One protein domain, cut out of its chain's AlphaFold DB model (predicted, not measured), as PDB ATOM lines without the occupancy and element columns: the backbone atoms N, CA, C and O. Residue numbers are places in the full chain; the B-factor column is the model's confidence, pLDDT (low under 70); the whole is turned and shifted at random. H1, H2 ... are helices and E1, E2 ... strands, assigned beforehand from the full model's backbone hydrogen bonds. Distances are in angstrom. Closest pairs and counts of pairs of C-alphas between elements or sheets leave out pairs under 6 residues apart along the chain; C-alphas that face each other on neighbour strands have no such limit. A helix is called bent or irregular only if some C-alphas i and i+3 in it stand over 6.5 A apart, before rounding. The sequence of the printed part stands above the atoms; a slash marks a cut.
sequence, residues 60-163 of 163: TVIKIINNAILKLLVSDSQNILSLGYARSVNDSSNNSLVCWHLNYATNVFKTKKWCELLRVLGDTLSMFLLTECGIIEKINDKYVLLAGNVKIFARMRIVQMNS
ATOM      1  N   THR A  60     160.178 198.434 159.206       94.75
ATOM      2  CA  THR A  60     159.861 199.859 159.292       94.75
ATOM      3  C   THR A  60     159.104 200.134 160.589       94.75
ATOM      4  O   THR A  60     158.307 199.313 161.040       94.75
ATOM      5  N   VAL A  61     159.281 201.327 161.155       93.81
ATOM      6  CA  VAL A  61     158.581 201.742 162.383       93.81
ATOM      7  C   VAL A  61     157.060 201.618 162.234       93.81
ATOM      8  O   VAL A  61     156.382 201.141 163.136       93.81
ATOM      9  N   ILE A  62     156.523 201.950 161.055       92.94
ATOM     10  CA  ILE A  62     155.097 201.772 160.743       92.94
ATOM     11  C   ILE A  62     154.689 200.296 160.851       92.94
ATOM     12  O   ILE A  62     153.648 199.989 161.427       92.94
ATOM     13  N   LYS A  63     155.508 199.377 160.326       93.12
ATOM     14  CA  LYS A  63     155.243 197.938 160.401       93.12
ATOM     15  C   LYS A  63     155.310 197.425 161.842       93.12
ATOM     16  O   LYS A  63     154.452 196.638 162.223       93.12
ATOM     17  N   ILE A  64     156.253 197.913 162.650       95.56
ATOM     18  CA  ILE A  64     156.341 197.593 164.085       95.56
ATOM     19  C   ILE A  64     155.070 198.048 164.813       95.56
ATOM     20  O   ILE A  64     154.427 197.241 165.480       95.56
ATOM     21  N   ILE A  65     154.654 199.307 164.631       94.56
ATOM     22  CA  ILE A  65     153.439 199.852 165.258       94.56
ATOM     23  C   ILE A  65     152.203 199.039 164.848       94.56
ATOM     24  O   ILE A  65     151.405 198.659 165.702       94.56
ATOM     25  N   ASN A  66     152.052 198.724 163.559       92.94
ATOM     26  CA  ASN A  66     150.924 197.925 163.074       92.94
ATOM     27  C   ASN A  66     150.922 196.511 163.678       92.94
ATOM     28  O   ASN A  66     149.881 196.033 164.124       92.94
ATOM     29  N   ASN A  67     152.082 195.855 163.752       93.62
ATOM     30  CA  ASN A  67     152.202 194.538 164.377       93.62
ATOM     31  C   ASN A  67     151.869 194.585 165.876       93.62
ATOM     32  O   ASN A  67     151.197 193.683 166.380       93.62
ATOM     33  N   ALA A  68     152.291 195.639 166.580       94.94
ATOM     34  CA  ALA A  68     151.948 195.856 167.983       94.94
ATOM     35  C   ALA A  68     150.430 195.994 168.168       94.94
ATOM     36  O   ALA A  68     149.852 195.300 169.001       94.94
ATOM     37  N   ILE A  69     149.766 196.809 167.342       93.62
ATOM     38  CA  ILE A  69     148.304 196.974 167.371       93.62
ATOM     39  C   ILE A  69     147.596 195.643 167.105       93.62
ATOM     40  O   ILE A  69     146.697 195.276 167.858       93.62
ATOM     41  N   LEU A  70     148.006 194.891 166.079       91.81
ATOM     42  CA  LEU A  70     147.424 193.578 165.778       91.81
ATOM     43  C   LEU A  70     147.539 192.624 166.967       91.81
ATOM     44  O   LEU A  70     146.550 191.994 167.337       91.81
ATOM     45  N   LYS A  71     148.722 192.549 167.589       92.19
ATOM     46  CA  LYS A  71     148.948 191.729 168.784       92.19
ATOM     47  C   LYS A  71     148.017 192.145 169.928       92.19
ATOM     48  O   LYS A  71     147.399 191.282 170.541       92.19
ATOM     49  N   LEU A  72     147.879 193.448 170.170       92.50
ATOM     50  CA  LEU A  72     147.023 194.009 171.221       92.50
ATOM     51  C   LEU A  72     145.526 193.752 170.988       92.50
ATOM     52  O   LEU A  72     144.789 193.561 171.955       92.50
ATOM     53  N   LEU A  73     145.083 193.734 169.727       89.75
ATOM     54  CA  LEU A  73     143.708 193.387 169.353       89.75
ATOM     55  C   LEU A  73     143.420 191.888 169.525       89.75
ATOM     56  O   LEU A  73     142.294 191.522 169.836       89.75
ATOM     57  N   VAL A  74     144.416 191.016 169.324       86.19
ATOM     58  CA  VAL A  74     144.266 189.563 169.548       86.19
ATOM     59  C   VAL A  74     144.110 189.250 171.032       86.19
ATOM     60  O   VAL A  74     143.322 188.382 171.393       86.19
ATOM     61  N   SER A  75     144.866 189.937 171.886       82.38
ATOM     62  CA  SER A  75     144.871 189.699 173.331       82.38
ATOM     63  C   SER A  75     143.734 190.395 174.089       82.38
ATOM     64  O   SER A  75     143.743 190.367 175.316       82.38
ATOM     65  N   ASP A  76     142.792 191.034 173.380       68.50
ATOM     66  CA  ASP A  76     141.732 191.894 173.937       68.50
ATOM     67  C   ASP A  76     142.261 192.882 174.993       68.50
ATOM     68  O   ASP A  76     141.681 193.144 176.052       68.50
ATOM     69  N   SER A  77     143.453 193.415 174.727       73.56
ATOM     70  CA  SER A  77     144.092 194.340 175.648       73.56
ATOM     71  C   SER A  77     143.432 195.716 175.549       73.56
ATOM     72  O   SER A  77     143.313 196.305 174.474       73.56
ATOM     73  N   GLN A  78     143.054 196.289 176.694       83.44
ATOM     74  CA  GLN A  78     142.550 197.668 176.779       83.44
ATOM     75  C   GLN A  78     143.687 198.706 176.701       83.44
ATOM     76  O   GLN A  78     143.764 199.626 177.516       83.44
ATOM     77  N   ASN A  79     144.616 198.519 175.765       90.19
ATOM     78  CA  ASN A  79     145.758 199.399 175.552       90.19
ATOM     79  C   ASN A  79     145.339 200.604 174.688       90.19
ATOM     80  O   ASN A  79     144.679 200.429 173.668       90.19
ATOM     81  N   ILE A  80     145.737 201.828 175.061       89.12
ATOM     82  CA  ILE A  80     145.432 203.036 174.268       89.12
ATOM     83  C   ILE A  80     145.893 202.903 172.810       89.12
ATOM     84  O   ILE A  80     145.229 203.412 171.903       89.12
ATOM     85  N   LEU A  81     147.008 202.212 172.570       90.62
ATOM     86  CA  LEU A  81     147.606 202.099 171.245       90.62
ATOM     87  C   LEU A  81     146.681 201.411 170.226       90.62
ATOM     88  O   LEU A  81     146.728 201.749 169.046       90.62
ATOM     89  N   SER A  82     145.826 200.481 170.667       89.94
ATOM     90  CA  SER A  82     144.886 199.757 169.800       89.94
ATOM     91  C   SER A  82     143.518 200.436 169.663       89.94
ATOM     92  O   SER A  82     142.718 200.022 168.823       89.94
ATOM     93  N   LEU A  83     143.238 201.499 170.427       86.88
ATOM     94  CA  LEU A  83     141.950 202.196 170.357       86.88
ATOM     95  C   LEU A  83     141.712 202.789 168.961       86.88
ATOM     96  O   LEU A  83     142.591 203.423 168.379       86.88
ATOM     97  N   GLY A  84     140.504 202.597 168.430       84.88
ATOM     98  CA  GLY A  84     140.133 203.063 167.090       84.88
ATOM     99  C   GLY A  84     140.579 202.145 165.946       84.88
ATOM    100  O   GLY A  84     140.303 202.465 164.790       84.88
ATOM    101  N   TYR A  85     141.211 201.005 166.242       88.50
ATOM    102  CA  TYR A  85     141.559 199.982 165.255       88.50
ATOM    103  C   TYR A  85     140.681 198.737 165.390       88.50
ATOM    104  O   TYR A  85     140.232 198.387 166.478       88.50
ATOM    105  N   ALA A  86     140.481 198.038 164.276       86.44
ATOM    106  CA  ALA A  86     139.950 196.680 164.249       86.44
ATOM    107  C   ALA A  86     140.732 195.826 163.246       86.44
ATOM    108  O   ALA A  86     141.401 196.346 162.348       86.44
ATOM    109  N   ARG A  87     140.621 194.504 163.374       83.25
ATOM    110  CA  ARG A  87     141.101 193.582 162.339       83.25
ATOM    111  C   ARG A  87     140.145 193.629 161.147       83.25
ATOM    112  O   ARG A  87     138.930 193.678 161.331       83.25
ATOM    113  N   SER A  88     140.692 193.634 159.937       79.12
ATOM    114  CA  SER A  88     139.895 193.527 158.719       79.12
ATOM    115  C   SER A  88     139.261 192.143 158.637       79.12
ATOM    116  O   SER A  88     139.963 191.137 158.644       79.12
ATOM    117  N   VAL A  89     137.934 192.091 158.531       69.50
ATOM    118  CA  VAL A  89     137.175 190.833 158.402       69.50
ATOM    119  C   VAL A  89     137.259 190.268 156.972       69.50
ATOM    120  O   VAL A  89     137.012 189.088 156.751       69.50
ATOM    121  N   ASN A  90     137.650 191.099 156.000       66.44
ATOM    122  CA  ASN A  90     137.620 190.770 154.569       66.44
ATOM    123  C   ASN A  90     138.949 190.231 154.023       66.44
ATOM    124  O   ASN A  90     139.058 189.958 152.829       66.44
ATOM    125  N   ASP A  91     139.970 190.106 154.867       64.50
ATOM    126  CA  ASP A  91     141.286 189.619 154.472       64.50
ATOM    127  C   ASP A  91     141.493 188.213 155.034       64.50
ATOM    128  O   ASP A  91     141.558 188.013 156.248       64.50
ATOM    129  N   SER A  92     141.605 187.231 154.142       54.56
ATOM    130  CA  SER A  92     141.794 185.819 154.489       54.56
ATOM    131  C   SER A  92     143.083 185.562 155.278       54.56
ATOM    132  O   SER A  92     143.192 184.536 155.948       54.56
ATOM    133  N   SER A  93     144.037 186.500 155.249       61.91
ATOM    134  CA  SER A  93     145.265 186.441 156.045       61.91
ATOM    135  C   SER A  93     145.106 186.948 157.486       61.91
ATOM    136  O   SER A  93     146.015 186.762 158.292       61.91
ATOM    137  N   ASN A  94     143.974 187.582 157.828       58.94
ATOM    138  CA  ASN A  94     143.666 188.139 159.156       58.94
ATOM    139  C   ASN A  94     144.729 189.133 159.704       58.94
ATOM    140  O   ASN A  94     144.809 189.385 160.915       58.94
ATOM    141  N   ASN A  95     145.552 189.691 158.805       66.69
ATOM    142  CA  ASN A  95     146.714 190.530 159.116       66.69
ATOM    143  C   ASN A  95     146.552 192.001 158.711       66.69
ATOM    144  O   ASN A  95     147.448 192.802 158.979       66.69
ATOM    145  N   SER A  96     145.440 192.395 158.090       74.81
ATOM    146  CA  SER A  96     145.188 193.804 157.786       74.81
ATOM    147  C   SER A  96     144.421 194.508 158.906       74.81
ATOM    148  O   SER A  96     143.510 193.962 159.533       74.81
ATOM    149  N   LEU A  97     144.829 195.750 159.171       82.62
ATOM    150  CA  LEU A  97     144.212 196.647 160.143       82.62
ATOM    151  C   LEU A  97     143.276 197.620 159.438       82.62
ATOM    152  O   LEU A  97     143.652 198.242 158.446       82.62
ATOM    153  N   VAL A  98     142.098 197.818 160.016       82.25
ATOM    154  CA  VAL A  98     141.200 198.918 159.671       82.25
ATOM    155  C   VAL A  98     141.286 199.958 160.781       82.25
ATOM    156  O   VAL A  98     141.143 199.635 161.960       82.25
ATOM    157  N   CYS A  99     141.550 201.205 160.403       82.38
ATOM    158  CA  CYS A  99     141.571 202.348 161.307       82.38
ATOM    159  C   CYS A  99     140.247 203.102 161.159       82.38
ATOM    160  O   CYS A  99     139.990 203.687 160.108       82.38
ATOM    161  N   TRP A 100     139.407 203.069 162.189       76.81
ATOM    162  CA  TRP A 100     138.095 203.723 162.196       76.81
ATOM    163  C   TRP A 100     138.179 205.173 162.675       76.81
ATOM    164  O   TRP A 100     137.378 206.010 162.264       76.81
ATOM    165  N   HIS A 101     139.172 205.482 163.512       72.81
ATOM    166  CA  HIS A 101     139.404 206.817 164.056       72.81
ATOM    167  C   HIS A 101     140.895 207.123 164.159       72.81
ATOM    168  O   HIS A 101     141.707 206.247 164.448       72.81
ATOM    169  N   LEU A 102     141.254 208.396 163.976       72.75
ATOM    170  CA  LEU A 102     142.615 208.875 164.202       72.75
ATOM    171  C   LEU A 102     143.031 208.599 165.652       72.75
ATOM    172  O   LEU A 102     142.474 209.171 166.588       72.75
ATOM    173  N   ASN A 103     144.039 207.748 165.830       79.12
ATOM    174  CA  ASN A 103     144.635 207.486 167.131       79.12
ATOM    175  C   ASN A 103     145.816 208.447 167.351       79.12
ATOM    176  O   ASN A 103     146.815 208.412 166.632       79.12
ATOM    177  N   TYR A 104     145.697 209.333 168.344       83.38
ATOM    178  CA  TYR A 104     146.738 210.316 168.650       83.38
ATOM    179  C   TYR A 104     148.071 209.652 169.019       83.38
ATOM    180  O   TYR A 104     149.121 210.090 168.551       83.38
ATOM    181  N   ALA A 105     148.036 208.564 169.792       84.81
ATOM    182  CA  ALA A 105     149.245 207.863 170.202       84.81
ATOM    183  C   ALA A 105     150.010 207.289 169.003       84.81
ATOM    184  O   ALA A 105     151.226 207.458 168.914       84.81
ATOM    185  N   THR A 106     149.317 206.697 168.021       86.75
ATOM    186  CA  THR A 106     149.994 206.187 166.816       86.75
ATOM    187  C   THR A 106     150.610 207.302 165.976       86.75
ATOM    188  O   THR A 106     151.636 207.074 165.338       86.75
ATOM    189  N   ASN A 107     150.041 208.509 165.989       89.44
ATOM    190  CA  ASN A 107     150.647 209.670 165.336       89.44
ATOM    191  C   ASN A 107     151.905 210.149 166.070       89.44
ATOM    192  O   ASN A 107     152.899 210.458 165.414       89.44
ATOM    193  N   VAL A 108     151.903 210.149 167.407       92.56
ATOM    194  CA  VAL A 108     153.092 210.485 168.206       92.56
ATOM    195  C   VAL A 108     154.235 209.502 167.926       92.56
ATOM    196  O   VAL A 108     155.348 209.938 167.623       92.56
ATOM    197  N   PHE A 109     153.960 208.194 167.881       94.25
ATOM    198  CA  PHE A 109     154.978 207.183 167.555       94.25
ATOM    199  C   PHE A 109     155.538 207.289 166.124       94.25
ATOM    200  O   PHE A 109     156.615 206.767 165.840       94.25
ATOM    201  N   LYS A 110     154.845 207.989 165.218       92.25
ATOM    202  CA  LYS A 110     155.303 208.256 163.842       92.25
ATOM    203  C   LYS A 110     156.107 209.553 163.706       92.25
ATOM    204  O   LYS A 110     156.554 209.875 162.606       92.25
ATOM    205  N   THR A 111     156.304 210.306 164.787       94.19
ATOM    206  CA  THR A 111     157.191 211.479 164.774       94.19
ATOM    207  C   THR A 111     158.651 211.063 164.595       94.19
ATOM    208  O   THR A 111     159.032 209.934 164.906       94.19
ATOM    209  N   LYS A 112     159.496 211.989 164.120       94.88
ATOM    210  CA  LYS A 112     160.928 211.737 163.896       94.88
ATOM    211  C   LYS A 112     161.627 211.195 165.152       94.88
ATOM    212  O   LYS A 112     162.295 210.173 165.057       94.88
ATOM    213  N   LYS A 113     161.388 211.823 166.311       95.00
ATOM    214  CA  LYS A 113     161.942 211.419 167.616       95.00
ATOM    215  C   LYS A 113     161.636 209.952 167.931       95.00
ATOM    216  O   LYS A 113     162.546 209.173 168.192       95.00
ATOM    217  N   TRP A 114     160.365 209.558 167.862       96.19
ATOM    218  CA  TRP A 114     159.965 208.180 168.144       96.19
ATOM    219  C   TRP A 114     160.448 207.194 167.084       96.19
ATOM    220  O   TRP A 114     160.839 206.082 167.426       96.19
ATOM    221  N   CYS A 115     160.486 207.594 165.812       96.00
ATOM    222  CA  CYS A 115     161.034 206.744 164.760       96.00
ATOM    223  C   CYS A 115     162.525 206.460 164.965       96.00
ATOM    224  O   CYS A 115     162.965 205.337 164.736       96.00
ATOM    225  N   GLU A 116     163.299 207.461 165.379       96.06
ATOM    226  CA  GLU A 116     164.715 207.302 165.713       96.06
ATOM    227  C   GLU A 116     164.889 206.421 166.949       96.06
ATOM    228  O   GLU A 116     165.648 205.457 166.895       96.06
ATOM    229  N   LEU A 117     164.116 206.673 168.009       96.94
ATOM    230  CA  LEU A 117     164.152 205.863 169.224       96.94
ATOM    231  C   LEU A 117     163.840 204.387 168.933       96.94
ATOM    232  O   LEU A 117     164.662 203.527 169.225       96.94
ATOM    233  N   LEU A 118     162.709 204.080 168.289       96.62
ATOM    234  CA  LEU A 118     162.303 202.696 167.997       96.62
ATOM    235  C   LEU A 118     163.301 201.965 167.082       96.62
ATOM    236  O   LEU A 118     163.485 200.758 167.206       96.62
ATOM    237  N   ARG A 119     164.000 202.681 166.192       95.00
ATOM    238  CA  ARG A 119     165.085 202.086 165.395       95.00
ATOM    239  C   ARG A 119     166.281 201.683 166.248       95.00
ATOM    240  O   ARG A 119     166.840 200.623 166.004       95.00
ATOM    241  N   VAL A 120     166.662 202.499 167.231       95.00
ATOM    242  CA  VAL A 120     167.769 202.180 168.150       95.00
ATOM    243  C   VAL A 120     167.421 200.991 169.044       95.00
ATOM    244  O   VAL A 120     168.281 200.161 169.319       95.00
ATOM    245  N   LEU A 121     166.161 200.878 169.467       96.19
ATOM    246  CA  LEU A 121     165.701 199.747 170.277       96.19
ATOM    247  C   LEU A 121     165.651 198.430 169.485       96.19
ATOM    248  O   LEU A 121     165.656 197.358 170.083       96.19
ATOM    249  N   GLY A 122     165.570 198.487 168.156       96.75
ATOM    250  CA  GLY A 122     165.322 197.310 167.330       96.75
ATOM    251  C   GLY A 122     163.891 196.787 167.447       96.75
ATOM    252  O   GLY A 122     163.071 197.268 168.238       96.75
ATOM    253  N   ASP A 123     163.571 195.786 166.631       96.88
ATOM    254  CA  ASP A 123     162.194 195.321 166.450       96.88
ATOM    255  C   ASP A 123     161.633 194.670 167.726       96.88
ATOM    256  O   ASP A 123     160.506 194.964 168.135       96.88
ATOM    257  N   THR A 124     162.421 193.812 168.378       96.75
ATOM    258  CA  THR A 124     161.988 193.010 169.533       96.75
ATOM    259  C   THR A 124     161.678 193.879 170.748       96.75
ATOM    260  O   THR A 124     160.592 193.772 171.325       96.75
ATOM    261  N   LEU A 125     162.596 194.776 171.121       97.12
ATOM    262  CA  LEU A 125     162.391 195.669 172.261       97.12
ATOM    263  C   LEU A 125     161.312 196.716 171.964       97.12
ATOM    264  O   LEU A 125     160.506 197.007 172.843       97.12
ATOM    265  N   SER A 126     161.229 197.222 170.730       97.62
ATOM    266  CA  SER A 126     160.138 198.116 170.326       97.62
ATOM    267  C   SER A 126     158.769 197.454 170.463       97.62
ATOM    268  O   SER A 126     157.839 198.058 170.993       97.62
ATOM    269  N   MET A 127     158.635 196.198 170.030       97.25
ATOM    270  CA  MET A 127     157.395 195.437 170.199       97.25
ATOM    271  C   MET A 127     157.052 195.236 171.675       97.25
ATOM    272  O   MET A 127     155.915 195.485 172.065       97.25
ATOM    273  N   PHE A 128     158.022 194.829 172.498       96.69
ATOM    274  CA  PHE A 128     157.823 194.681 173.942       96.69
ATOM    275  C   PHE A 128     157.368 195.995 174.589       96.69
ATOM    276  O   PHE A 128     156.360 196.020 175.294       96.69
ATOM    277  N   LEU A 129     158.062 197.093 174.282       96.88
ATOM    278  CA  LEU A 129     157.760 198.425 174.788       96.88
ATOM    279  C   LEU A 129     156.325 198.849 174.439       96.88
ATOM    280  O   LEU A 129     155.596 199.320 175.306       96.88
ATOM    281  N   LEU A 130     155.898 198.658 173.188       96.50
ATOM    282  CA  LEU A 130     154.575 199.085 172.722       96.50
ATOM    283  C   LEU A 130     153.428 198.195 173.223       96.50
ATOM    284  O   LEU A 130     152.303 198.689 173.348       96.50
ATOM    285  N   THR A 131     153.672 196.902 173.482       95.38
ATOM    286  CA  THR A 131     152.592 195.970 173.846       95.38
ATOM    287  C   THR A 131     152.496 195.646 175.329       95.38
ATOM    288  O   THR A 131     151.385 195.461 175.817       95.38
ATOM    289  N   GLU A 132     153.621 195.584 176.041       94.75
ATOM    290  CA  GLU A 132     153.665 195.113 177.433       94.75
ATOM    291  C   GLU A 132     153.894 196.238 178.452       94.75
ATOM    292  O   GLU A 132     153.592 196.065 179.633       94.75
ATOM    293  N   CYS A 133     154.412 197.392 178.023       95.12
ATOM    294  CA  CYS A 133     154.688 198.515 178.916       95.12
ATOM    295  C   CYS A 133     153.582 199.582 178.881       95.12
ATOM    296  O   CYS A 133     152.859 199.762 177.897       95.12
ATOM    297  N   GLY A 134     153.492 200.350 179.969       94.69
ATOM    298  CA  GLY A 134     152.852 201.663 179.951       94.69
ATOM    299  C   GLY A 134     153.843 202.716 179.465       94.69
ATOM    300  O   GLY A 134     154.987 202.714 179.908       94.69
ATOM    301  N   ILE A 135     153.423 203.631 178.595       95.62
ATOM    302  CA  ILE A 135     154.278 204.709 178.083       95.62
ATOM    303  C   ILE A 135     153.552 206.033 178.244       95.62
ATOM    304  O   ILE A 135     152.470 206.217 177.687       95.62
ATOM    305  N   ILE A 136     154.173 206.962 178.960       93.06
ATOM    306  CA  ILE A 136     153.728 208.347 179.066       93.06
ATOM    307  C   ILE A 136     154.799 209.252 178.461       93.06
ATOM    308  O   ILE A 136     155.983 209.069 178.721       93.06
ATOM    309  N   GLU A 137     154.386 210.263 177.704       92.88
ATOM    310  CA  GLU A 137     155.267 211.355 177.288       92.88
ATOM    311  C   GLU A 137     154.745 212.697 177.814       92.88
ATOM    312  O   GLU A 137     153.543 212.975 177.753       92.88
ATOM    313  N   LYS A 138     155.640 213.538 178.342       90.50
ATOM    314  CA  LYS A 138     155.329 214.920 178.724       90.50
ATOM    315  C   LYS A 138     155.443 215.828 177.493       90.50
ATOM    316  O   LYS A 138     156.540 216.084 177.002       90.50
ATOM    317  N   ILE A 139     154.309 216.336 177.012       87.69
ATOM    318  CA  ILE A 139     154.181 217.204 175.832       87.69
ATOM    319  C   ILE A 139     153.476 218.496 176.259       87.69
ATOM    320  O   ILE A 139     152.356 218.444 176.761       87.69
ATOM    321  N   ASN A 140     154.107 219.659 176.053       87.25
ATOM    322  CA  ASN A 140     153.565 220.973 176.446       87.25
ATOM    323  C   ASN A 140     153.064 220.998 177.905       87.25
ATOM    324  O   ASN A 140     151.918 221.353 178.176       87.25
ATOM    325  N   ASP A 141     153.909 220.519 178.822       81.75
ATOM    326  CA  ASP A 141     153.624 220.369 180.255       81.75
ATOM    327  C   ASP A 141     152.467 219.441 180.644       81.75
ATOM    328  O   ASP A 141     152.104 219.351 181.816       81.75
ATOM    329  N   LYS A 142     151.938 218.668 179.692       82.81
ATOM    330  CA  LYS A 142     150.903 217.663 179.937       82.81
ATOM    331  C   LYS A 142     151.454 216.263 179.748       82.81
ATOM    332  O   LYS A 142     152.161 215.988 178.784       82.81
ATOM    333  N   TYR A 143     151.086 215.365 180.649       86.06
ATOM    334  CA  TYR A 143     151.411 213.949 180.541       86.06
ATOM    335  C   TYR A 143     150.372 213.246 179.672       86.06
ATOM    336  O   TYR A 143     149.175 213.291 179.962       86.06
ATOM    337  N   VAL A 144     150.830 212.606 178.599       88.62
ATOM    338  CA  VAL A 144     149.978 211.900 177.641       88.62
ATOM    339  C   VAL A 144     150.316 210.417 177.676       88.62
ATOM    340  O   VAL A 144     151.458 210.042 177.431       88.62
ATOM    341  N   LEU A 145     149.324 209.570 177.964       90.50
ATOM    342  CA  LEU A 145     149.469 208.117 177.867       90.50
ATOM    343  C   LEU A 145     149.440 207.707 176.387       90.50
ATOM    344  O   LEU A 145     148.441 207.917 175.699       90.50
ATOM    345  N   LEU A 146     150.540 207.133 175.907       93.00
ATOM    346  CA  LEU A 146     150.725 206.699 174.523       93.00
ATOM    347  C   LEU A 146     150.537 205.183 174.359       93.00
ATOM    348  O   LEU A 146     150.040 204.728 173.334       93.00
ATOM    349  N   ALA A 147     150.898 204.395 175.371       93.38
ATOM    350  CA  ALA A 147     150.661 202.953 175.395       93.38
ATOM    351  C   ALA A 147     150.356 202.479 176.821       93.38
ATOM    352  O   ALA A 147     150.746 203.120 177.796       93.38
ATOM    353  N   GLY A 148     149.656 201.356 176.937       90.69
ATOM    354  CA  GLY A 148     149.208 200.781 178.203       90.69
ATOM    355  C   GLY A 148     147.735 201.063 178.505       90.69
ATOM    356  O   GLY A 148     147.017 201.699 177.730       90.69
ATOM    357  N   ASN A 149     147.263 200.534 179.634       87.50
ATOM    358  CA  ASN A 149     145.848 200.547 180.006       87.50
ATOM    359  C   ASN A 149     145.495 201.752 180.888       87.50
ATOM    360  O   ASN A 149     146.071 201.912 181.961       87.50
ATOM    361  N   VAL A 150     144.476 202.526 180.496       80.44
ATOM    362  CA  VAL A 150     143.967 203.709 181.227       80.44
ATOM    363  C   VAL A 150     143.563 203.401 182.671       80.44
ATOM    364  O   VAL A 150     143.672 204.267 183.538       80.44
ATOM    365  N   LYS A 151     143.151 202.160 182.970       80.12
ATOM    366  CA  LYS A 151     142.799 201.718 184.332       80.12
ATOM    367  C   LYS A 151     143.927 201.919 185.344       80.12
ATOM    368  O   LYS A 151     143.648 202.007 186.536       80.12
ATOM    369  N   ILE A 152     145.173 202.057 184.891       72.69
ATOM    370  CA  ILE A 152     146.310 202.459 185.724       72.69
ATOM    371  C   ILE A 152     146.025 203.708 186.565       72.69
ATOM    372  O   ILE A 152     146.379 203.758 187.741       72.69
ATOM    373  N   PHE A 153     145.323 204.679 185.987       70.00
ATOM    374  CA  PHE A 153     145.027 205.960 186.615       70.00
ATOM    375  C   PHE A 153     143.858 205.893 187.602       70.00
ATOM    376  O   PHE A 153     143.674 206.822 188.386       70.00
ATOM    377  N   ALA A 154     143.096 204.793 187.637       66.94
ATOM    378  CA  ALA A 154     142.025 204.616 188.620       66.94
ATOM    379  C   ALA A 154     142.557 204.653 190.065       66.94
ATOM    380  O   ALA A 154     141.847 205.089 190.968       66.94
ATOM    381  N   ARG A 155     143.827 204.270 190.274       57.66
ATOM    382  CA  ARG A 155     144.497 204.329 191.581       57.66
ATOM    383  C   ARG A 155     144.729 205.758 192.086       57.66
ATOM    384  O   ARG A 155     144.734 205.955 193.295       57.66
ATOM    385  N   MET A 156     144.835 206.758 191.204       56.16
ATOM    386  CA  MET A 156     145.036 208.156 191.626       56.16
ATOM    387  C   MET A 156     143.810 208.740 192.336       56.16
ATOM    388  O   MET A 156     143.960 209.523 193.268       56.16
ATOM    389  N   ARG A 157     142.593 208.305 191.971       47.50
ATOM    390  CA  ARG A 157     141.363 208.736 192.662       47.50
ATOM    391  C   ARG A 157     141.298 208.279 194.121       47.50
ATOM    392  O   ARG A 157     140.638 208.933 194.916       47.50
ATOM    393  N   ILE A 158     141.967 207.180 194.472       46.31
ATOM    394  CA  ILE A 158     141.954 206.638 195.840       46.31
ATOM    395  C   ILE A 158     142.860 207.464 196.764       46.31
ATOM    396  O   ILE A 158     142.526 207.658 197.928       46.31
ATOM    397  N   VAL A 159     143.981 207.986 196.255       45.91
ATOM    398  CA  VAL A 159     144.930 208.775 197.061       45.91
ATOM    399  C   VAL A 159     144.353 210.153 197.403       45.91
ATOM    400  O   VAL A 159     144.426 210.571 198.554       45.91
ATOM    401  N   GLN A 160     143.677 210.808 196.453       38.09
ATOM    402  CA  GLN A 160     143.061 212.129 196.663       38.09
ATOM    403  C   GLN A 160     141.847 212.131 197.608       38.09
ATOM    404  O   GLN A 160     141.430 213.193 198.048       38.09
ATOM    405  N   MET A 161     141.254 210.971 197.914       37.78
ATOM    406  CA  MET A 161     140.163 210.868 198.898       37.78
ATOM    407  C   MET A 161     140.657 210.605 200.328       37.78
ATOM    408  O   MET A 161     139.869 210.708 201.262       37.78
ATOM    409  N   ASN A 162     141.939 210.268 200.497       40.00
ATOM    410  CA  ASN A 162     142.552 209.932 201.786       40.00
ATOM    411  C   ASN A 162     143.636 210.944 202.219       40.00
ATOM    412  O   ASN A 162     144.395 210.652 203.144       40.00
ATOM    413  N   SER A 163     143.732 212.090 201.538       40.50
ATOM    414  CA  SER A 163     144.593 213.235 201.885       40.50
ATOM    415  C   SER A 163     143.745 214.470 202.159       40.50
ATOM    416  O   SER A 163     144.199 215.294 202.983       40.50
TER     417      SER A 163
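Overview. This is residues 60 to 163 of the 163 residues of the protein "Telomerase catalytic subunit/reverse transcriptase TERT" of Trachipleistophora hominis (UniProt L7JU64). The hairpin E3-E4 packs on the short helix H2 in a small body that also holds H1, the bent helix H3 with its arm H3b packed on H1, and a shorter hairpin, E1-E2, packed on H1. From this body residues 153 to 163, with most of H4, stick out as an arm. The 104 printed residues include four named helices and four named strands, in the order H1 E1 E2 H2 H3 E3 E4 H4; the class is mixed, with two antiparallel two-strand sheets. The whole is only just compact, close to loose, with a radius of gyration of the C-alphas of 15.1 A, and spans 54 by 31 by 23 A.

Along the chain. E3 is residues 134 to 139, 16.1 A, and E4 residues 142 to 147, 15.4 A. H2 is residues 104 to 109. H1, residues 61 to 74, is 20.1 A long and begins at C-alpha 61 (158.581, 201.742, 162.383). E1 is residues 85 to 87 and E2 residues 97 to 99. H3, residues 112 to 132, was assigned as one helix by its hydrogen bonds but is bent, with C-alphas 120 and 123 9.0 A apart; its arms are H3a, 112 to 120, and H3b, 123 to 132. H4, residues 150 to 159, ends at C-alpha 159 (144.930, 208.775, 197.061).

Arrangement. In the hairpin E3-E4, N 137 and O 144 are 2.9 A apart, within hydrogen-bond range. The closest C-alphas of H2 and E4, Ala 105 and Leu 146, are 4.7 A apart. H1 and H3b touch at a steep tilt of 40 degrees, the same way, closest at C-alphas 68 and 127, 5.9 A. In the hairpin E1-E2, N 86 and O 98 are 2.9 A apart. Every O i to N i+4 pair is within range in H1, H2, H3a and H3b; in H4 0 of 6 are, against 6 of 7 O i to N i+3 pairs.

Size, cuts and confidence. The C-alphas of Ser 92 and Ser 163, the two farthest apart, are 54.8 A apart. The printed part has no cut and no long link. pLDDT is under 70 at residue 76, residues 89 to 95 and residues 154 to 163.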